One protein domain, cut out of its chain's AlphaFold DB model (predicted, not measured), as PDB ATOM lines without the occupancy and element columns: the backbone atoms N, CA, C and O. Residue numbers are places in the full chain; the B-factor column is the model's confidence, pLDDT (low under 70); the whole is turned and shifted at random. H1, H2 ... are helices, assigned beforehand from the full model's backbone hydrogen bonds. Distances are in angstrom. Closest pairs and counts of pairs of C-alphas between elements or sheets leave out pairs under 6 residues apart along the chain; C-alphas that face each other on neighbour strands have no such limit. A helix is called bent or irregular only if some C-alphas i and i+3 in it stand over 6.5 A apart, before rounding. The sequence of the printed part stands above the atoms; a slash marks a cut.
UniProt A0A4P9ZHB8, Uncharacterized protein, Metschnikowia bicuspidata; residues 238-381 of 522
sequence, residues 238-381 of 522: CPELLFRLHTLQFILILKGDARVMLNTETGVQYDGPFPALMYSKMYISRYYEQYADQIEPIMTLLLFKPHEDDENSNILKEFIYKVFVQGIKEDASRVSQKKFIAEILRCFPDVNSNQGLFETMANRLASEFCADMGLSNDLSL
ATOM      1  N   CYS A 238     -75.315 -51.534   5.859       74.12
ATOM      2  CA  CYS A 238     -74.949 -51.508   4.433       74.12
ATOM      3  C   CYS A 238     -74.005 -52.665   4.034       74.12
ATOM      4  O   CYS A 238     -72.895 -52.430   3.540       74.12
ATOM      5  N   PRO A 239     -74.427 -53.939   4.194       80.62
ATOM      6  CA  PRO A 239     -73.570 -55.106   3.967       80.62
ATOM      7  C   PRO A 239     -73.118 -55.246   2.508       80.62
ATOM      8  O   PRO A 239     -72.050 -55.789   2.243       80.62
ATOM      9  N   GLU A 240     -73.903 -54.736   1.555       84.31
ATOM     10  CA  GLU A 240     -73.579 -54.825   0.131       84.31
ATOM     11  C   GLU A 240     -72.400 -53.919  -0.263       84.31
ATOM     12  O   GLU A 240     -71.521 -54.353  -1.006       84.31
ATOM     13  N   LEU A 241     -72.363 -52.666   0.211       87.06
ATOM     14  CA  LEU A 241     -71.270 -51.740  -0.112       87.06
ATOM     15  C   LEU A 241     -69.956 -52.223   0.512       87.06
ATOM     16  O   LEU A 241     -68.933 -52.268  -0.172       87.06
ATOM     17  N   LEU A 242     -70.012 -52.656   1.773       87.94
ATOM     18  CA  LEU A 242     -68.859 -53.185   2.497       87.94
ATOM     19  C   LEU A 242     -68.299 -54.447   1.818       87.94
ATOM     20  O   LEU A 242     -67.092 -54.551   1.602       87.94
ATOM     21  N   PHE A 243     -69.171 -55.364   1.382       88.75
ATOM     22  CA  PHE A 243     -68.766 -56.534   0.597       88.75
ATOM     23  C   PHE A 243     -68.064 -56.147  -0.716       88.75
ATOM     24  O   PHE A 243     -67.016 -56.710  -1.046       88.75
ATOM     25  N   ARG A 244     -68.597 -55.169  -1.460       89.19
ATOM     26  CA  ARG A 244     -67.998 -54.713  -2.727       89.19
ATOM     27  C   ARG A 244     -66.633 -54.055  -2.530       89.19
ATOM     28  O   ARG A 244     -65.723 -54.333  -3.306       89.19
ATOM     29  N   LEU A 245     -66.471 -53.238  -1.489       89.38
ATOM     30  CA  LEU A 245     -65.193 -52.597  -1.170       89.38
ATOM     31  C   LEU A 245     -64.149 -53.612  -0.699       89.38
ATOM     32  O   LEU A 245     -63.028 -53.589  -1.200       89.38
ATOM     33  N   HIS A 246     -64.508 -54.565   0.170       88.81
ATOM     34  CA  HIS A 246     -63.592 -55.654   0.529       88.81
ATOM     35  C   HIS A 246     -63.227 -56.519  -0.684       88.81
ATOM     36  O   HIS A 246     -62.082 -56.941  -0.806       88.81
ATOM     37  N   THR A 247     -64.163 -56.751  -1.605       89.44
ATOM     38  CA  THR A 247     -63.880 -57.460  -2.859       89.44
ATOM     39  C   THR A 247     -62.873 -56.698  -3.719       89.44
ATOM     40  O   THR A 247     -61.900 -57.284  -4.181       89.44
ATOM     41  N   LEU A 248     -63.065 -55.392  -3.911       88.94
ATOM     42  CA  LEU A 248     -62.140 -54.567  -4.689       88.94
ATOM     43  C   LEU A 248     -60.756 -54.509  -4.023       88.94
ATOM     44  O   LEU A 248     -59.745 -54.703  -4.692       88.94
ATOM     45  N   GLN A 249     -60.716 -54.372  -2.695       87.25
ATOM     46  CA  GLN A 249     -59.486 -54.401  -1.905       87.25
ATOM     47  C   GLN A 249     -58.740 -55.736  -2.033       87.25
ATOM     48  O   GLN A 249     -57.519 -55.760  -2.176       87.25
ATOM     49  N   PHE A 250     -59.464 -56.857  -2.021       87.56
ATOM     50  CA  PHE A 250     -58.895 -58.182  -2.252       87.56
ATOM     51  C   PHE A 250     -58.205 -58.274  -3.620       87.56
ATOM     52  O   PHE A 250     -57.091 -58.788  -3.705       87.56
ATOM     53  N   ILE A 251     -58.831 -57.744  -4.673       86.44
ATOM     54  CA  ILE A 251     -58.269 -57.749  -6.030       86.44
ATOM     55  C   ILE A 251     -57.025 -56.861  -6.134       86.44
ATOM     56  O   ILE A 251     -56.040 -57.268  -6.749       86.44
ATOM     57  N   LEU A 252     -57.037 -55.686  -5.497       84.12
ATOM     58  CA  LEU A 252     -55.876 -54.789  -5.445       84.12
ATOM     59  C   LEU A 252     -54.683 -55.447  -4.732       84.12
ATOM     60  O   LEU A 252     -53.560 -55.404  -5.235       84.12
ATOM     61  N   ILE A 253     -54.932 -56.140  -3.615       81.06
ATOM     62  CA  ILE A 253     -53.899 -56.911  -2.903       81.06
ATOM     63  C   ILE A 253     -53.388 -58.067  -3.772       81.06
ATOM     64  O   ILE A 253     -52.183 -58.296  -3.834       81.06
ATOM     65  N   LEU A 254     -54.281 -58.781  -4.468       81.31
ATOM     66  CA  LEU A 254     -53.917 -59.903  -5.339       81.31
ATOM     67  C   LEU A 254     -53.023 -59.477  -6.514       81.31
ATOM     68  O   LEU A 254     -52.159 -60.245  -6.934       81.31
ATOM     69  N   LYS A 255     -53.202 -58.256  -7.025       76.75
ATOM     70  CA  LYS A 255     -52.348 -57.682  -8.073       76.75
ATOM     71  C   LYS A 255     -50.918 -57.400  -7.586       76.75
ATOM     72  O   LYS A 255     -50.000 -57.365  -8.399       76.75
ATOM     73  N   GLY A 256     -50.719 -57.221  -6.282       67.94
ATOM     74  CA  GLY A 256     -49.436 -56.804  -5.721       67.94
ATOM     75  C   GLY A 256     -49.259 -55.286  -5.662       67.94
ATOM     76  O   GLY A 256     -48.124 -54.822  -5.558       67.94
ATOM     77  N   ASP A 257     -50.347 -54.501  -5.683       62.31
ATOM     78  CA  ASP A 257     -50.294 -53.088  -5.286       62.31
ATOM     79  C   ASP A 257     -50.012 -53.025  -3.769       62.31
ATOM     80  O   ASP A 257     -50.894 -52.916  -2.917       62.31
ATOM     81  N   ALA A 258     -48.725 -53.146  -3.426       50.25
ATOM     82  CA  ALA A 258     -48.184 -53.276  -2.072       50.25
ATOM     83  C   ALA A 258     -48.401 -52.041  -1.179       50.25
ATOM     84  O   ALA A 258     -47.990 -52.034  -0.021       50.25
ATOM     85  N   ARG A 259     -49.056 -50.990  -1.687       52.88
ATOM     86  CA  ARG A 259     -49.362 -49.776  -0.916       52.88
ATOM     87  C   ARG A 259     -50.442 -49.998   0.144       52.88
ATOM     88  O   ARG A 259     -50.506 -49.216   1.080       52.88
ATOM     89  N   VAL A 260     -51.213 -51.089   0.050       51.16
ATOM     90  CA  VAL A 260     -52.253 -51.449   1.036       51.16
ATOM     91  C   VAL A 260     -51.786 -52.511   2.052       51.16
ATOM     92  O   VAL A 260     -52.575 -53.115   2.775       51.16
ATOM     93  N   MET A 261     -50.477 -52.767   2.125       46.09
ATOM     94  CA  MET A 261     -49.879 -53.687   3.097       46.09
ATOM     95  C   MET A 261     -49.375 -52.925   4.328       46.09
ATOM     96  O   MET A 261     -48.196 -52.595   4.381       46.09
ATOM     97  N   LEU A 262     -50.206 -52.704   5.352       43.91
ATOM     98  CA  LEU A 262     -49.694 -52.323   6.677       43.91
ATOM     99  C   LEU A 262     -50.487 -52.982   7.811       43.91
ATOM    100  O   LEU A 262     -51.395 -52.408   8.394       43.91
ATOM    101  N   ASN A 263     -50.058 -54.196   8.143       42.94
ATOM    102  CA  ASN A 263     -49.628 -54.517   9.503       42.94
ATOM    103  C   ASN A 263     -48.311 -55.294   9.375       42.94
ATOM    104  O   ASN A 263     -48.275 -56.519   9.472       42.94
ATOM    105  N   THR A 264     -47.223 -54.589   9.076       45.06
ATOM    106  CA  THR A 264     -45.872 -55.161   9.042       45.06
ATOM    107  C   THR A 264     -45.028 -54.564  10.162       45.06
ATOM    108  O   THR A 264     -44.031 -53.895   9.929       45.06
ATOM    109  N   GLU A 265     -45.361 -54.922  11.406       45.84
ATOM    110  CA  GLU A 265     -44.369 -54.951  12.498       45.84
ATOM    111  C   GLU A 265     -43.230 -55.956  12.204       45.84
ATOM    112  O   GLU A 265     -42.205 -55.968  12.877       45.84
ATOM    113  N   THR A 266     -43.380 -56.795  11.172       49.00
ATOM    114  CA  THR A 266     -42.448 -57.875  10.829       49.00
ATOM    115  C   THR A 266     -41.597 -57.623   9.584       49.00
ATOM    116  O   THR A 266     -40.686 -58.404   9.336       49.00
ATOM    117  N   GLY A 267     -41.842 -56.566   8.797       45.56
ATOM    118  CA  GLY A 267     -41.020 -56.237   7.618       45.56
ATOM    119  C   GLY A 267     -40.920 -57.335   6.541       45.56
ATOM    120  O   GLY A 267     -40.079 -57.233   5.651       45.56
ATOM    121  N   VAL A 268     -41.748 -58.387   6.604       48.75
ATOM    122  CA  VAL A 268     -41.747 -59.483   5.627       48.75
ATOM    123  C   VAL A 268     -42.729 -59.155   4.507       48.75
ATOM    124  O   VAL A 268     -43.944 -59.162   4.705       48.75
ATOM    125  N   GLN A 269     -42.194 -58.875   3.320       50.47
ATOM    126  CA  GLN A 269     -42.964 -58.753   2.088       50.47
ATOM    127  C   GLN A 269     -43.334 -60.165   1.612       50.47
ATOM    128  O   GLN A 269     -42.476 -60.939   1.191       50.47
ATOM    129  N   TYR A 270     -44.605 -60.536   1.746       54.19
ATOM    130  CA  TYR A 270     -45.114 -61.786   1.190       54.19
ATOM    131  C   TYR A 270     -45.436 -61.567  -0.290       54.19
ATOM    132  O   TYR A 270     -46.464 -60.979  -0.615       54.19
ATOM    133  N   ASP A 271     -44.567 -62.044  -1.181       53.28
ATOM    134  CA  ASP A 271     -44.860 -62.089  -2.615       53.28
ATOM    135  C   ASP A 271     -45.876 -63.201  -2.934       53.28
ATOM    136  O   ASP A 271     -45.777 -64.329  -2.441       53.28
ATOM    137  N   GLY A 272     -46.854 -62.895  -3.793       64.38
ATOM    138  CA  GLY A 272     -47.829 -63.855  -4.324       64.38
ATOM    139  C   GLY A 272     -49.259 -63.714  -3.771       64.38
ATOM    140  O   GLY A 272     -49.583 -62.735  -3.110       64.38
ATOM    141  N   PRO A 273     -50.154 -64.690  -4.031       75.81
ATOM    142  CA  PRO A 273     -51.589 -64.596  -3.716       75.81
ATOM    143  C   PRO A 273     -51.925 -64.765  -2.220       75.81
ATOM    144  O   PRO A 273     -53.085 -64.663  -1.816       75.81
ATOM    145  N   PHE A 274     -50.926 -65.052  -1.381       79.44
ATOM    146  CA  PHE A 274     -51.108 -65.364   0.037       79.44
ATOM    147  C   PHE A 274     -51.705 -64.209   0.867       79.44
ATOM    148  O   PHE A 274     -52.651 -64.468   1.618       79.44
ATOM    149  N   PRO A 275     -51.261 -62.942   0.732       79.56
ATOM    150  CA  PRO A 275     -51.849 -61.834   1.484       79.56
ATOM    151  C   PRO A 275     -53.317 -61.590   1.122       79.56
ATOM    152  O   PRO A 275     -54.137 -61.337   2.003       79.56
ATOM    153  N   ALA A 276     -53.672 -61.756  -0.156       83.75
ATOM    154  CA  ALA A 276     -55.053 -61.660  -0.617       83.75
ATOM    155  C   ALA A 276     -55.926 -62.766   0.003       83.75
ATOM    156  O   ALA A 276     -57.028 -62.496   0.479       83.75
ATOM    157  N   LEU A 277     -55.421 -64.004   0.073       84.00
ATOM    158  CA  LEU A 277     -56.121 -65.118   0.723       84.00
ATOM    159  C   LEU A 277     -56.329 -64.889   2.229       84.00
ATOM    160  O   LEU A 277     -57.380 -65.231   2.770       84.00
ATOM    161  N   MET A 278     -55.337 -64.331   2.924       84.62
ATOM    162  CA  MET A 278     -55.478 -64.005   4.346       84.62
ATOM    163  C   MET A 278     -56.528 -62.913   4.559       84.62
ATOM    164  O   MET A 278     -57.394 -63.052   5.423       84.62
ATOM    165  N   TYR A 279     -56.514 -61.883   3.714       85.88
ATOM    166  CA  TYR A 279     -57.511 -60.821   3.743       85.88
ATOM    167  C   TYR A 279     -58.931 -61.345   3.469       85.88
ATOM    168  O   TYR A 279     -59.864 -61.025   4.210       85.88
ATOM    169  N   SER A 280     -59.112 -62.209   2.461       88.25
ATOM    170  CA  SER A 280     -60.429 -62.782   2.159       88.25
ATOM    171  C   SER A 280     -60.964 -63.640   3.307       88.25
ATOM    172  O   SER A 280     -62.141 -63.529   3.655       88.25
ATOM    173  N   LYS A 281     -60.103 -64.422   3.970       86.56
ATOM    174  CA  LYS A 281     -60.482 -65.194   5.164       86.56
ATOM    175  C   LYS A 281     -60.940 -64.321   6.332       86.56
ATOM    176  O   LYS A 281     -61.833 -64.721   7.071       86.56
ATOM    177  N   MET A 282     -60.337 -63.149   6.513       85.88
ATOM    178  CA  MET A 282     -60.691 -62.248   7.612       85.88
ATOM    179  C   MET A 282     -61.985 -61.476   7.336       85.88
ATOM    180  O   MET A 282     -62.863 -61.420   8.194       85.88
ATOM    181  N   TYR A 283     -62.119 -60.900   6.138       85.06
ATOM    182  CA  TYR A 283     -63.157 -59.903   5.861       85.06
ATOM    183  C   TYR A 283     -64.268 -60.393   4.926       85.06
ATOM    184  O   TYR A 283     -65.400 -59.922   5.046       85.06
ATOM    185  N   ILE A 284     -63.984 -61.335   4.018       86.81
ATOM    186  CA  ILE A 284     -64.947 -61.834   3.019       86.81
ATOM    187  C   ILE A 284     -65.713 -63.061   3.538       86.81
ATOM    188  O   ILE A 284     -66.890 -63.216   3.222       86.81
ATOM    189  N   SER A 285     -65.116 -63.900   4.394       86.50
ATOM    190  CA  SER A 285     -65.753 -65.133   4.895       86.50
ATOM    191  C   SER A 285     -67.102 -64.921   5.595       86.50
ATOM    192  O   SER A 285     -67.990 -65.759   5.462       86.50
ATOM    193  N   ARG A 286     -67.307 -63.780   6.265       87.56
ATOM    194  CA  ARG A 286     -68.598 -63.414   6.883       87.56
ATOM    195  C   ARG A 286     -69.745 -63.226   5.883       87.56
ATOM    196  O   ARG A 286     -70.905 -63.291   6.266       87.56
ATOM    197  N   TYR A 287     -69.428 -63.008   4.608       85.75
ATOM    198  CA  TYR A 287     -70.393 -62.778   3.532       85.75
ATOM    199  C   TYR A 287     -70.720 -64.048   2.733       85.75
ATOM    200  O   TYR A 287     -71.551 -63.997   1.826       85.75
ATOM    201  N   TYR A 288     -70.111 -65.192   3.072       85.56
ATOM    202  CA  TYR A 288     -70.236 -66.428   2.296       85.56
ATOM    203  C   TYR A 288     -71.682 -66.920   2.176       85.56
ATOM    204  O   TYR A 288     -72.130 -67.232   1.081       85.56
ATOM    205  N   GLU A 289     -72.457 -66.907   3.265       85.19
ATOM    206  CA  GLU A 289     -73.856 -67.369   3.239       85.19
ATOM    207  C   GLU A 289     -74.755 -66.538   2.307       85.19
ATOM    208  O   GLU A 289     -75.723 -67.052   1.749       85.19
ATOM    209  N   GLN A 290     -74.441 -65.252   2.123       82.69
ATOM    210  CA  GLN A 290     -75.266 -64.322   1.345       82.69
ATOM    211  C   GLN A 290     -74.807 -64.183  -0.114       82.69
ATOM    212  O   GLN A 290     -75.649 -63.967  -0.997       82.69
ATOM    213  N   TYR A 291     -73.497 -64.313  -0.355       84.88
ATOM    214  CA  TYR A 291     -72.822 -63.977  -1.614       84.88
ATOM    215  C   TYR A 291     -71.912 -65.103  -2.147       84.88
ATOM    216  O   TYR A 291     -70.983 -64.823  -2.904       84.88
ATOM    217  N   ALA A 292     -72.144 -66.369  -1.773       85.00
ATOM    218  CA  ALA A 292     -71.350 -67.521  -2.238       85.00
ATOM    219  C   ALA A 292     -71.162 -67.543  -3.767       85.00
ATOM    220  O   ALA A 292     -70.044 -67.697  -4.253       85.00
ATOM    221  N   ASP A 293     -72.241 -67.280  -4.512       82.69
ATOM    222  CA  ASP A 293     -72.269 -67.255  -5.978       82.69
ATOM    223  C   ASP A 293     -71.355 -66.190  -6.603       82.69
ATOM    224  O   ASP A 293     -70.927 -66.315  -7.748       82.69
ATOM    225  N   GLN A 294     -71.051 -65.136  -5.851       85.06
ATOM    226  CA  GLN A 294     -70.151 -64.056  -6.242       85.06
ATOM    227  C   GLN A 294     -68.724 -64.299  -5.750       85.06
ATOM    228  O   GLN A 294     -67.779 -63.964  -6.458       85.06
ATOM    229  N   ILE A 295     -68.563 -64.899  -4.570       88.12
ATOM    230  CA  ILE A 295     -67.260 -65.183  -3.958       88.12
ATOM    231  C   ILE A 295     -66.514 -66.273  -4.729       88.12
ATOM    232  O   ILE A 295     -65.315 -66.131  -4.956       88.12
ATOM    233  N   GLU A 296     -67.193 -67.328  -5.176       85.81
ATOM    234  CA  GLU A 296     -66.564 -68.446  -5.892       85.81
ATOM    235  C   GLU A 296     -65.746 -67.995  -7.127       85.81
ATOM    236  O   GLU A 296     -64.547 -68.285  -7.167       85.81
ATOM    237  N   PRO A 297     -66.296 -67.218  -8.089       85.19
ATOM    238  CA  PRO A 297     -65.528 -66.688  -9.222       85.19
ATOM    239  C   PRO A 297     -64.387 -65.739  -8.842       85.19
ATOM    240  O   PRO A 297     -63.410 -65.630  -9.571       85.19
ATOM    241  N   ILE A 298     -64.503 -65.015  -7.728       85.88
ATOM    242  CA  ILE A 298     -63.442 -64.114  -7.257       85.88
ATOM    243  C   ILE A 298     -62.287 -64.936  -6.684       85.88
ATOM    244  O   ILE A 298     -61.122 -64.641  -6.931       85.88
ATOM    245  N   MET A 299     -62.601 -65.994  -5.936       86.94
ATOM    246  CA  MET A 299     -61.602 -66.856  -5.309       86.94
ATOM    247  C   MET A 299     -60.823 -67.685  -6.332       86.94
ATOM    248  O   MET A 299     -59.647 -67.967  -6.102       86.94
ATOM    249  N   THR A 300     -61.417 -68.028  -7.481       85.12
ATOM    250  CA  THR A 300     -60.677 -68.680  -8.578       85.12
ATOM    251  C   THR A 300     -59.603 -67.777  -9.182       85.12
ATOM    252  O   THR A 300     -58.637 -68.299  -9.737       85.12
ATOM    253  N   LEU A 301     -59.682 -66.449  -9.000       83.69
ATOM    254  CA  LEU A 301     -58.630 -65.528  -9.441       83.69
ATOM    255  C   LEU A 301     -57.290 -65.755  -8.733       83.69
ATOM    256  O   LEU A 301     -56.255 -65.448  -9.312       83.69
ATOM    257  N   LEU A 302     -57.285 -66.367  -7.542       82.94
ATOM    258  CA  LEU A 302     -56.058 -66.751  -6.829       82.94
ATOM    259  C   LEU A 302     -55.186 -67.744  -7.612       82.94
ATOM    260  O   LEU A 302     -53.992 -67.850  -7.339       82.94
ATOM    261  N   LEU A 303     -55.780 -68.488  -8.551       80.50
ATOM    262  CA  LEU A 303     -55.069 -69.443  -9.403       80.50
ATOM    263  C   LEU A 303     -54.308 -68.754 -10.540       80.50
ATOM    264  O   LEU A 303     -53.403 -69.356 -11.114       80.50
ATOM    265  N   PHE A 304     -54.661 -67.510 -10.868       75.38
ATOM    266  CA  PHE A 304     -54.048 -66.765 -11.955       75.38
ATOM    267  C   PHE A 304     -53.054 -65.750 -11.408       75.38
ATOM    268  O   PHE A 304     -53.387 -64.910 -10.574       75.38
ATOM    269  N   LYS A 305     -51.832 -65.768 -11.937       66.81
ATOM    270  CA  LYS A 305     -50.899 -64.670 -11.700       66.81
ATOM    271  C   LYS A 305     -51.275 -63.470 -12.584       66.81
ATOM    272  O   LYS A 305     -51.644 -63.665 -13.744       66.81
ATOM    273  N   PRO A 306     -51.185 -62.233 -12.062       61.59
ATOM    274  CA  PRO A 306     -51.641 -61.031 -12.763       61.59
ATOM    275  C   PRO A 306     -50.824 -60.687 -14.023       61.59
ATOM    276  O   PRO A 306     -51.344 -59.993 -14.887       61.59
ATOM    277  N   HIS A 307     -49.594 -61.197 -14.159       58.69
ATOM    278  CA  HIS A 307     -48.670 -60.854 -15.254       58.69
ATOM    279  C   HIS A 307     -48.093 -62.061 -16.019       58.69
ATOM    280  O   HIS A 307     -47.105 -61.915 -16.734       58.69
ATOM    281  N   GLU A 308     -48.673 -63.258 -15.879       59.75
ATOM    282  CA  GLU A 308     -48.297 -64.398 -16.730       59.75
ATOM    283  C   GLU A 308     -49.238 -64.467 -17.944       59.75
ATOM    284  O   GLU A 308     -50.393 -64.883 -17.825       59.75
ATOM    285  N   ASP A 309     -48.735 -64.040 -19.107       58.78
ATOM    286  CA  ASP A 309     -49.395 -64.158 -20.413       58.78
ATOM    287  C   ASP A 309     -49.336 -65.609 -20.919       58.78
ATOM    288  O   ASP A 309     -48.657 -65.941 -21.888       58.78
ATOM    289  N   ASP A 310     -50.032 -66.505 -20.226       72.31
ATOM    290  CA  ASP A 310     -50.268 -67.867 -20.696       72.31
ATOM    291  C   ASP A 310     -51.621 -67.929 -21.420       72.31
ATOM    292  O   ASP A 310     -52.675 -67.640 -20.843       72.31
ATOM    293  N   GLU A 311     -51.603 -68.312 -22.701       72.19
ATOM    294  CA  GLU A 311     -52.806 -68.439 -23.535       72.19
ATOM    295  C   GLU A 311     -53.852 -69.353 -22.882       72.19
ATOM    296  O   GLU A 311     -55.044 -69.037 -22.893       72.19
ATOM    297  N   ASN A 312     -53.421 -70.439 -22.230       73.06
ATOM    298  CA  ASN A 312     -54.331 -71.367 -21.555       73.06
ATOM    299  C   ASN A 312     -55.017 -70.714 -20.351       73.06
ATOM    300  O   ASN A 312     -56.219 -70.891 -20.133       73.06
ATOM    301  N   SER A 313     -54.266 -69.914 -19.596       73.12
ATOM    302  CA  SER A 313     -54.780 -69.150 -18.462       73.12
ATOM    303  C   SER A 313     -55.791 -68.086 -18.906       73.12
ATOM    304  O   SER A 313     -56.816 -67.904 -18.251       73.12
ATOM    305  N   ASN A 314     -55.569 -67.433 -20.049       75.62
ATOM    306  CA  ASN A 314     -56.502 -66.446 -20.600       75.62
ATOM    307  C   ASN A 314     -57.796 -67.083 -21.137       75.62
ATOM    308  O   ASN A 314     -58.881 -66.557 -20.881       75.62
ATOM    309  N   ILE A 315     -57.711 -68.251 -21.782       79.56
ATOM    310  CA  ILE A 315     -58.892 -69.020 -22.216       79.56
ATOM    311  C   ILE A 315     -59.737 -69.446 -21.007       79.56
ATOM    312  O   ILE A 315     -60.964 -69.325 -21.029       79.56
ATOM    313  N   LEU A 316     -59.096 -69.908 -19.927       79.19
ATOM    314  CA  LEU A 316     -59.784 -70.280 -18.689       79.19
ATOM    315  C   LEU A 316     -60.462 -69.074 -18.020       79.19
ATOM    316  O   LEU A 316     -61.622 -69.183 -17.622       79.19
ATOM    317  N   LYS A 317     -59.795 -67.912 -17.951       78.19
ATOM    318  CA  LYS A 317     -60.396 -66.657 -17.457       78.19
ATOM    319  C   LYS A 317     -61.626 -66.258 -18.277       78.19
ATOM    320  O   LYS A 317     -62.675 -65.951 -17.711       78.19
ATOM    321  N   GLU A 318     -61.525 -66.305 -19.608       81.19
ATOM    322  CA  GLU A 318     -62.630 -65.953 -20.503       81.19
ATOM    323  C   GLU A 318     -63.808 -66.932 -20.368       81.19
ATOM    324  O   GLU A 318     -64.971 -66.518 -20.373       81.19
ATOM    325  N   PHE A 319     -63.523 -68.225 -20.196       82.69
ATOM    326  CA  PHE A 319     -64.537 -69.242 -19.932       82.69
ATOM    327  C   PHE A 319     -65.269 -68.983 -18.608       82.69
ATOM    328  O   PHE A 319     -66.500 -68.947 -18.597       82.69
ATOM    329  N   ILE A 320     -64.538 -68.723 -17.516       82.00
ATOM    330  CA  ILE A 320     -65.118 -68.396 -16.201       82.00
ATOM    331  C   ILE A 320     -66.016 -67.157 -16.301       82.00
ATOM    332  O   ILE A 320     -67.153 -67.177 -15.826       82.00
ATOM    333  N   TYR A 321     -65.550 -66.102 -16.975       83.44
ATOM    334  CA  TYR A 321     -66.340 -64.893 -17.205       83.44
ATOM    335  C   TYR A 321     -67.633 -65.183 -17.984       83.44
ATOM    336  O   TYR A 321     -68.715 -64.761 -17.570       83.44
ATOM    337  N   LYS A 322     -67.555 -65.936 -19.091       83.38
ATOM    338  CA  LYS A 322     -68.729 -66.289 -19.911       83.38
ATOM    339  C   LYS A 322     -69.750 -67.117 -19.132       83.38
ATOM    340  O   LYS A 322     -70.940 -66.813 -19.207       83.38
ATOM    341  N   VAL A 323     -69.294 -68.110 -18.367       83.62
ATOM    342  CA  VAL A 323     -70.154 -68.952 -17.517       83.62
ATOM    343  C   VAL A 323     -70.849 -68.107 -16.450       83.62
ATOM    344  O   VAL A 323     -72.067 -68.199 -16.288       83.62
ATOM    345  N   PHE A 324     -70.113 -67.218 -15.781       82.38
ATOM    346  CA  PHE A 324     -70.683 -66.332 -14.769       82.38
ATOM    347  C   PHE A 324     -71.744 -65.392 -15.360       82.38
ATOM    348  O   PHE A 324     -72.860 -65.316 -14.848       82.38
ATOM    349  N   VAL A 325     -71.449 -64.726 -16.483       81.12
ATOM    350  CA  VAL A 325     -72.392 -63.817 -17.163       81.12
ATOM    351  C   VAL A 325     -73.638 -64.548 -17.666       81.12
ATOM    352  O   VAL A 325     -74.732 -63.977 -17.649       81.12
ATOM    353  N   GLN A 326     -73.504 -65.801 -18.100       79.62
ATOM    354  CA  GLN A 326     -74.649 -66.622 -18.480       79.62
ATOM    355  C   GLN A 326     -75.570 -66.882 -17.279       79.62
ATOM    356  O   GLN A 326     -76.776 -66.665 -17.402       79.62
ATOM    357  N   GLY A 327     -75.009 -67.187 -16.105       72.38
ATOM    358  CA  GLY A 327     -75.774 -67.324 -14.858       72.38
ATOM    359  C   GLY A 327     -76.498 -66.041 -14.413       72.38
ATOM    360  O   GLY A 327     -77.549 -66.107 -13.782       72.38
ATOM    361  N   ILE A 328     -76.010 -64.849 -14.789       74.25
ATOM    362  CA  ILE A 328     -76.704 -63.572 -14.509       74.25
ATOM    363  C   ILE A 328     -78.005 -63.443 -15.311       74.25
ATOM    364  O   ILE A 328     -78.968 -62.850 -14.826       74.25
ATOM    365  N   LYS A 329     -78.043 -63.964 -16.544       69.19
ATOM    366  CA  LYS A 329     -79.221 -63.845 -17.421       69.19
ATOM    367  C   LYS A 329     -80.407 -64.671 -16.924       69.19
ATOM    368  O   LYS A 329     -81.543 -64.340 -17.253       69.19
ATOM    369  N   GLU A 330     -80.140 -65.710 -16.142       65.50
ATOM    370  CA  GLU A 330     -81.145 -66.623 -15.598       65.50
ATOM    371  C   GLU A 330     -81.755 -66.087 -14.282       65.50
ATOM    372  O   GLU A 330     -82.943 -66.288 -14.032       65.50
ATOM    373  N   ASP A 331     -81.001 -65.293 -13.507       64.25
ATOM    374  CA  ASP A 331     -81.425 -64.701 -12.227       64.25
ATOM    375  C   ASP A 331     -81.728 -63.190 -12.318       64.25
ATOM    376  O   ASP A 331     -80.898 -62.327 -12.014       64.25
ATOM    377  N   ALA A 332     -82.974 -62.836 -12.650       60.03
ATOM    378  CA  ALA A 332     -83.402 -61.437 -12.785       60.03
ATOM    379  C   ALA A 332     -83.424 -60.625 -11.464       60.03
ATOM    380  O   ALA A 332     -83.508 -59.397 -11.496       60.03
ATOM    381  N   SER A 333     -83.353 -61.274 -10.295       61.69
ATOM    382  CA  SER A 333     -83.546 -60.636  -8.980       61.69
ATOM    383  C   SER A 333     -82.294 -59.955  -8.404       61.69
ATOM    384  O   SER A 333     -82.429 -59.012  -7.628       61.69
ATOM    385  N   ARG A 334     -81.079 -60.384  -8.790       64.44
ATOM    386  CA  ARG A 334     -79.789 -59.882  -8.250       64.44
ATOM    387  C   ARG A 334     -78.843 -59.311  -9.318       64.44
ATOM    388  O   ARG A 334     -77.642 -59.162  -9.092       64.44
ATOM    389  N   VAL A 335     -79.382 -58.939 -10.478       69.69
ATOM    390  CA  VAL A 335     -78.614 -58.503 -11.662       69.69
ATOM    391  C   VAL A 335     -77.633 -57.361 -11.362       69.69
ATOM    392  O   VAL A 335     -76.509 -57.382 -11.852       69.69
ATOM    393  N   SER A 336     -78.016 -56.369 -10.549       66.88
ATOM    394  CA  SER A 336     -77.148 -55.219 -10.222       66.88
ATOM    395  C   SER A 336     -75.924 -55.595  -9.368       66.88
ATOM    396  O   SER A 336     -74.868 -54.979  -9.489       66.88
ATOM    397  N   GLN A 337     -76.047 -56.619  -8.517       68.06
ATOM    398  CA  GLN A 337     -74.956 -57.119  -7.672       68.06
ATOM    399  C   GLN A 337     -73.975 -57.958  -8.489       68.06
ATOM    400  O   GLN A 337     -72.779 -57.678  -8.504       68.06
ATOM    401  N   LYS A 338     -74.495 -58.898  -9.284       78.06
ATOM    402  CA  LYS A 338     -73.667 -59.767 -10.129       78.06
ATOM    403  C   LYS A 338     -72.943 -59.000 -11.250       78.06
ATOM    404  O   LYS A 338     -71.849 -59.389 -11.644       78.06
ATOM    405  N   LYS A 339     -73.499 -57.880 -11.734       82.69
ATOM    406  CA  LYS A 339     -72.846 -57.002 -12.728       82.69
ATOM    407  C   LYS A 339     -71.492 -56.460 -12.268       82.69
ATOM    408  O   LYS A 339     -70.574 -56.414 -13.074       82.69
ATOM    409  N   PHE A 340     -71.365 -56.093 -10.992       85.75
ATOM    410  CA  PHE A 340     -70.113 -55.573 -10.438       85.75
ATOM    411  C   PHE A 340     -68.997 -56.626 -10.488       85.75
ATOM    412  O   PHE A 340     -67.904 -56.351 -10.971       85.75
ATOM    413  N   ILE A 341     -69.300 -57.861 -10.083       86.44
ATOM    414  CA  ILE A 341     -68.337 -58.968 -10.144       86.44
ATOM    415  C   ILE A 341     -67.989 -59.331 -11.586       86.44
ATOM    416  O   ILE A 341     -66.822 -59.557 -11.893       86.44
ATOM    417  N   ALA A 342     -68.965 -59.315 -12.498       84.81
ATOM    418  CA  ALA A 342     -68.698 -59.532 -13.917       84.81
ATOM    419  C   ALA A 342     -67.729 -58.476 -14.474       84.81
ATOM    420  O   ALA A 342     -66.830 -58.805 -15.244       84.81
ATOM    421  N   GLU A 343     -67.881 -57.219 -14.066       85.62
ATOM    422  CA  GLU A 343     -66.991 -56.141 -14.483       85.62
ATOM    423  C   GLU A 343     -65.569 -56.311 -13.930       85.62
ATOM    424  O   GLU A 343     -64.613 -56.138 -14.685       85.62
ATOM    425  N   ILE A 344     -65.420 -56.746 -12.674       86.00
ATOM    426  CA  ILE A 344     -64.118 -57.100 -12.083       86.00
ATOM    427  C   ILE A 344     -63.457 -58.248 -12.857       86.00
ATOM    428  O   ILE A 344     -62.305 -58.121 -13.266       86.00
ATOM    429  N   LEU A 345     -64.185 -59.343 -13.104       84.69
ATOM    430  CA  LEU A 345     -63.671 -60.509 -13.834       84.69
ATOM    431  C   LEU A 345     -63.230 -60.153 -15.259       84.69
ATOM    432  O   LEU A 345     -62.248 -60.697 -15.751       84.69
ATOM    433  N   ARG A 346     -63.938 -59.224 -15.913       83.62
ATOM    434  CA  ARG A 346     -63.591 -58.727 -17.251       83.62
ATOM    435  C   ARG A 346     -62.327 -57.867 -17.245       83.62
ATOM    436  O   ARG A 346     -61.593 -57.875 -18.227       83.62
ATOM    437  N   CYS A 347     -62.130 -57.069 -16.196       80.31
ATOM    438  CA  CYS A 347     -61.043 -56.093 -16.127       80.31
ATOM    439  C   CYS A 347     -59.771 -56.647 -15.474       80.31
ATOM    440  O   CYS A 347     -58.755 -55.967 -15.498       80.31
ATOM    441  N   PHE A 348     -59.791 -57.852 -14.903       77.44
ATOM    442  CA  PHE A 348     -58.584 -58.516 -14.412       77.44
ATOM    443  C   PHE A 348     -57.693 -58.917 -15.605       77.44
ATOM    444  O   PHE A 348     -58.167 -59.680 -16.453       77.44
ATOM    445  N   PRO A 349     -56.432 -58.442 -15.719       71.06
ATOM    446  CA  PRO A 349     -55.551 -57.935 -14.648       71.06
ATOM    447  C   PRO A 349     -55.470 -56.398 -14.455       71.06
ATOM    448  O   PRO A 349     -55.023 -55.939 -13.402       71.06
ATOM    449  N   ASP A 350     -55.931 -55.586 -15.408       75.69
ATOM    450  CA  ASP A 350     -55.808 -54.116 -15.407       75.69
ATOM    451  C   ASP A 350     -56.993 -53.381 -14.752       75.69
ATOM    452  O   ASP A 350     -57.564 -52.439 -15.305       75.69
ATOM    453  N   VAL A 351     -57.363 -53.777 -13.532       79.50
ATOM    454  CA  VAL A 351     -58.515 -53.182 -12.821       79.50
ATOM    455  C   VAL A 351     -58.338 -51.676 -12.580       79.50
ATOM    456  O   VAL A 351     -59.303 -50.927 -12.715       79.50
ATOM    457  N   ASN A 352     -57.105 -51.215 -12.332       76.94
ATOM    458  CA  ASN A 352     -56.770 -49.794 -12.137       76.94
ATOM    459  C   ASN A 352     -57.064 -48.932 -13.379       76.94
ATOM    460  O   ASN A 352     -57.208 -47.722 -13.261       76.94
ATOM    461  N   SER A 353     -57.147 -49.534 -14.569       80.44
ATOM    462  CA  SER A 353     -57.471 -48.818 -15.807       80.44
ATOM    463  C   SER A 353     -58.972 -48.540 -15.943       80.44
ATOM    464  O   SER A 353     -59.375 -47.721 -16.768       80.44
ATOM    465  N   ASN A 354     -59.820 -49.207 -15.152       83.62
ATOM    466  CA  ASN A 354     -61.262 -48.991 -15.170       83.62
ATOM    467  C   ASN A 354     -61.681 -47.960 -14.113       83.62
ATOM    468  O   ASN A 354     -62.213 -48.299 -13.055       83.62
ATOM    469  N   GLN A 355     -61.489 -46.684 -14.446       84.31
ATOM    470  CA  GLN A 355     -61.879 -45.553 -13.599       84.31
ATOM    471  C   GLN A 355     -63.384 -45.550 -13.258       84.31
ATOM    472  O   GLN A 355     -63.773 -45.157 -12.160       84.31
ATOM    473  N   GLY A 356     -64.235 -46.085 -14.143       85.31
ATOM    474  CA  GLY A 356     -65.682 -46.162 -13.926       85.31
ATOM    475  C   GLY A 356     -66.088 -47.021 -12.720       85.31
ATOM    476  O   GLY A 356     -67.072 -46.701 -12.044       85.31
ATOM    477  N   LEU A 357     -65.321 -48.071 -12.392       85.38
ATOM    478  CA  LEU A 357     -65.555 -48.892 -11.194       85.38
ATOM    479  C   LEU A 357     -65.344 -48.076  -9.916       85.38
ATOM    480  O   LEU A 357     -66.206 -48.076  -9.034       85.38
ATOM    481  N   PHE A 358     -64.223 -47.359  -9.837       87.88
ATOM    482  CA  PHE A 358     -63.869 -46.528  -8.689       87.88
ATOM    483  C   PHE A 358     -64.817 -45.337  -8.545       87.88
ATOM    484  O   PHE A 358     -65.286 -45.066  -7.442       87.88
ATOM    485  N   GLU A 359     -65.208 -44.696  -9.648       87.19
ATOM    486  CA  GLU A 359     -66.220 -43.633  -9.643       87.19
ATOM    487  C   GLU A 359     -67.583 -44.132  -9.154       87.19
ATOM    488  O   GLU A 359     -68.231 -43.480  -8.335       87.19
ATOM    489  N   THR A 360     -68.009 -45.319  -9.595       88.00
ATOM    490  CA  THR A 360     -69.273 -45.915  -9.140       88.00
ATOM    491  C   THR A 360     -69.232 -46.238  -7.645       88.00
ATOM    492  O   THR A 360     -70.218 -46.002  -6.944       88.00
ATOM    493  N   MET A 361     -68.110 -46.763  -7.137       87.19
ATOM    494  CA  MET A 361     -67.942 -47.038  -5.704       87.19
ATOM    495  C   MET A 361     -67.891 -45.749  -4.882       87.19
ATOM    496  O   MET A 361     -68.568 -45.666  -3.860       87.19
ATOM    497  N   ALA A 362     -67.176 -44.729  -5.360       87.31
ATOM    498  CA  ALA A 362     -67.098 -43.415  -4.735       87.31
ATOM    499  C   ALA A 362     -68.482 -42.747  -4.642       87.31
ATOM    500  O   ALA A 362     -68.883 -42.308  -3.570       87.31
ATOM    501  N   ASN A 363     -69.264 -42.749  -5.726       85.88
ATOM    502  CA  ASN A 363     -70.617 -42.182  -5.727       85.88
ATOM    503  C   ASN A 363     -71.556 -42.924  -4.765       85.88
ATOM    504  O   ASN A 363     -72.391 -42.312  -4.102       85.88
ATOM    505  N   ARG A 364     -71.415 -44.249  -4.666       86.56
ATOM    506  CA  ARG A 364     -72.217 -45.053  -3.740       86.56
ATOM    507  C   ARG A 364     -71.825 -44.803  -2.286       86.56
ATOM    508  O   ARG A 364     -72.710 -44.688  -1.451       86.56
ATOM    509  N   LEU A 365     -70.532 -44.657  -2.000       88.12
ATOM    510  CA  LEU A 365     -70.047 -44.267  -0.678       88.12
ATOM    511  C   LEU A 365     -70.522 -42.861  -0.294       88.12
ATOM    512  O   LEU A 365     -71.015 -42.682   0.810       88.12
ATOM    513  N   ALA A 366     -70.451 -41.895  -1.213       84.88
ATOM    514  CA  ALA A 366     -70.960 -40.542  -0.991       84.88
ATOM    515  C   ALA A 366     -72.466 -40.534  -0.678       84.88
ATOM    516  O   ALA A 366     -72.920 -39.774   0.174       84.88
ATOM    517  N   SER A 367     -73.237 -41.414  -1.323       81.50
ATOM    518  CA  SER A 367     -74.658 -41.602  -1.021       81.50
ATOM    519  C   SER A 367     -74.884 -42.158   0.388       81.50
ATOM    520  O   SER A 367     -75.714 -41.625   1.116       81.50
ATOM    521  N   GLU A 368     -74.148 -43.191   0.802       83.69
ATOM    522  CA  GLU A 368     -74.270 -43.734   2.164       83.69
ATOM    523  C   GLU A 368     -73.788 -42.734   3.227       83.69
ATOM    524  O   GLU A 368     -74.379 -42.628   4.298       83.69
ATOM    525  N   PHE A 369     -72.762 -41.940   2.915       83.56
ATOM    526  CA  PHE A 369     -72.288 -40.851   3.765       83.56
ATOM    527  C   PHE A 369     -73.358 -39.769   3.952       83.56
ATOM    528  O   PHE A 369     -73.647 -39.355   5.073       83.56
ATOM    529  N   CYS A 370     -74.009 -39.350   2.862       78.69
ATOM    530  CA  CYS A 370     -75.133 -38.419   2.943       78.69
ATOM    531  C   CYS A 370     -76.289 -39.013   3.757       78.69
ATOM    532  O   CYS A 370     -76.882 -38.298   4.562       78.69
ATOM    533  N   ALA A 371     -76.577 -40.308   3.601       80.06
ATOM    534  CA  ALA A 371     -77.605 -40.994   4.376       80.06
ATOM    535  C   ALA A 371     -77.290 -41.046   5.885       80.06
ATOM    536  O   ALA A 371     -78.207 -40.833   6.677       80.06
ATOM    537  N   ASP A 372     -76.028 -41.256   6.288       80.00
ATOM    538  CA  ASP A 372     -75.590 -41.181   7.700       80.00
ATOM    539  C   ASP A 372     -75.878 -39.799   8.300       80.00
ATOM    540  O   ASP A 372     -76.404 -39.681   9.405       80.00
ATOM    541  N   MET A 373     -75.608 -38.743   7.529       75.38
ATOM    542  CA  MET A 373     -75.864 -37.361   7.942       75.38
ATOM    543  C   MET A 373     -77.337 -36.936   7.799       75.38
ATOM    544  O   MET A 373     -77.673 -35.781   8.056       75.38
ATOM    545  N   GLY A 374     -78.231 -37.836   7.369       71.50
ATOM    546  CA  GLY A 374     -79.643 -37.523   7.130       71.50
ATOM    547  C   GLY A 374     -79.882 -36.570   5.952       71.50
ATOM    548  O   GLY A 374     -80.945 -35.954   5.856       71.50
ATOM    549  N   LEU A 375     -78.909 -36.431   5.052       72.06
ATOM    550  CA  LEU A 375     -78.978 -35.592   3.859       72.06
ATOM    551  C   LEU A 375     -79.492 -36.378   2.647       72.06
ATOM    552  O   LEU A 375     -79.340 -37.593   2.536       72.06
ATOM    553  N   SER A 376     -80.078 -35.664   1.683       71.56
ATOM    554  CA  SER A 376     -80.485 -36.257   0.406       71.56
ATOM    555  C   SER A 376     -79.279 -36.773  -0.385       71.56
ATOM    556  O   SER A 376     -78.226 -36.138  -0.404       71.56
ATOM    557  N   ASN A 377     -79.444 -37.874  -1.115       66.75
ATOM    558  CA  ASN A 377     -78.425 -38.346  -2.059       66.75
ATOM    559  C   ASN A 377     -78.286 -37.399  -3.258       66.75
ATOM    560  O   ASN A 377     -77.186 -37.129  -3.728       66.75
ATOM    561  N   ASP A 378     -79.419 -36.876  -3.729       68.88
ATOM    562  CA  ASP A 378     -79.475 -36.001  -4.889       68.88
ATOM    563  C   ASP A 378     -79.099 -34.554  -4.516       68.88
ATOM    564  O   ASP A 378     -79.298 -34.081  -3.384       68.88
ATOM    565  N   LEU A 379     -78.514 -33.848  -5.485       74.25
ATOM    566  CA  LEU A 379     -78.084 -32.459  -5.348       74.25
ATOM    567  C   LEU A 379     -79.318 -31.548  -5.300       74.25
ATOM    568  O   LEU A 379     -79.994 -31.352  -6.309       74.25
ATOM    569  N   SER A 380     -79.577 -30.937  -4.145       72.25
ATOM    570  CA  SER A 380     -80.786 -30.136  -3.899       72.25
ATOM    571  C   SER A 380     -80.952 -28.973  -4.890       72.25
ATOM    572  O   SER A 380     -82.060 -28.686  -5.336       72.25
ATOM    573  N   LEU A 381     -79.847 -28.333  -5.297       77.38
ATOM    574  CA  LEU A 381     -79.863 -27.270  -6.309       77.38
ATOM    575  C   LEU A 381     -80.274 -27.793  -7.695       77.38
ATOM    576  O   LEU A 381     -81.041 -27.140  -8.399       77.38
TER     577      LEU A 381
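Overview. This is residues 238 to 381 of the 522 residues of an uncharacterized protein of Metschnikowia bicuspidata (UniProt A0A4P9ZHB8). A loose bundle of nearly aligned helices, H1, H2b, H3 and H4, has H2a beside H1 and H5 set slantwise beyond H1 on another side. H2 folds back on itself, and residues 262 to 268 stick out as a loop. The printed part has 144 residues, with five named helices, H1 to H5 in chain order, and no named strand; the class is all helix. It is compact, with a radius of gyration of the C-alphas of 16.6 A and spans of 51 by 46 by 31 A.

Arrangement. H1, residues 239 to 255, touches H2a, residues 274 to 290, in a hairpin at a shallow tilt of 23 degrees; C-alphas 254 and 276 are closest, 5.2 A. H2 was assigned as one helix by its hydrogen bonds but is bent, C-alphas 290 and 293 being 8.4 A apart; H2a is irregular, with C-alphas 286 and 289 7.5 A apart. H2b, residues 293 to 303, touches H4, residues 335 to 347, closest at C-alphas 294 and 341, 6.7 A. H3, residues 311 to 330, and H4 form a hairpin, closest at C-alphas 328 and 335, 6.1 A. H5, residues 355 to 372, only just touches H1, with 3 pairs of C-alphas within 8 A; C-alphas 241 and 365 are closest, 7.6 A. H1 and H5 have every O i to N i+4 pair within hydrogen-bond range, against 7 of 13 in H2a, 15 of 16 in H3, 7 of 9 in H4 and 2 of 7 in H2b, where 5 of 8 O i to N i+3 pairs are.

Along the chain. H1 starts at C-alpha 239 (-73.570, -55.106, 3.967) and is 24.5 A long, H3 29.5 A. H5, 25.7 A, ends at C-alpha 372 (-75.590, -41.181, 7.700).

Size, cuts and confidence. The printed part has no cut. The link from H1 to H2 is long, 18 residues. Low pLDDT covers residues 256 to 272, 305 to 309, 329 to 337 and 377 to 378.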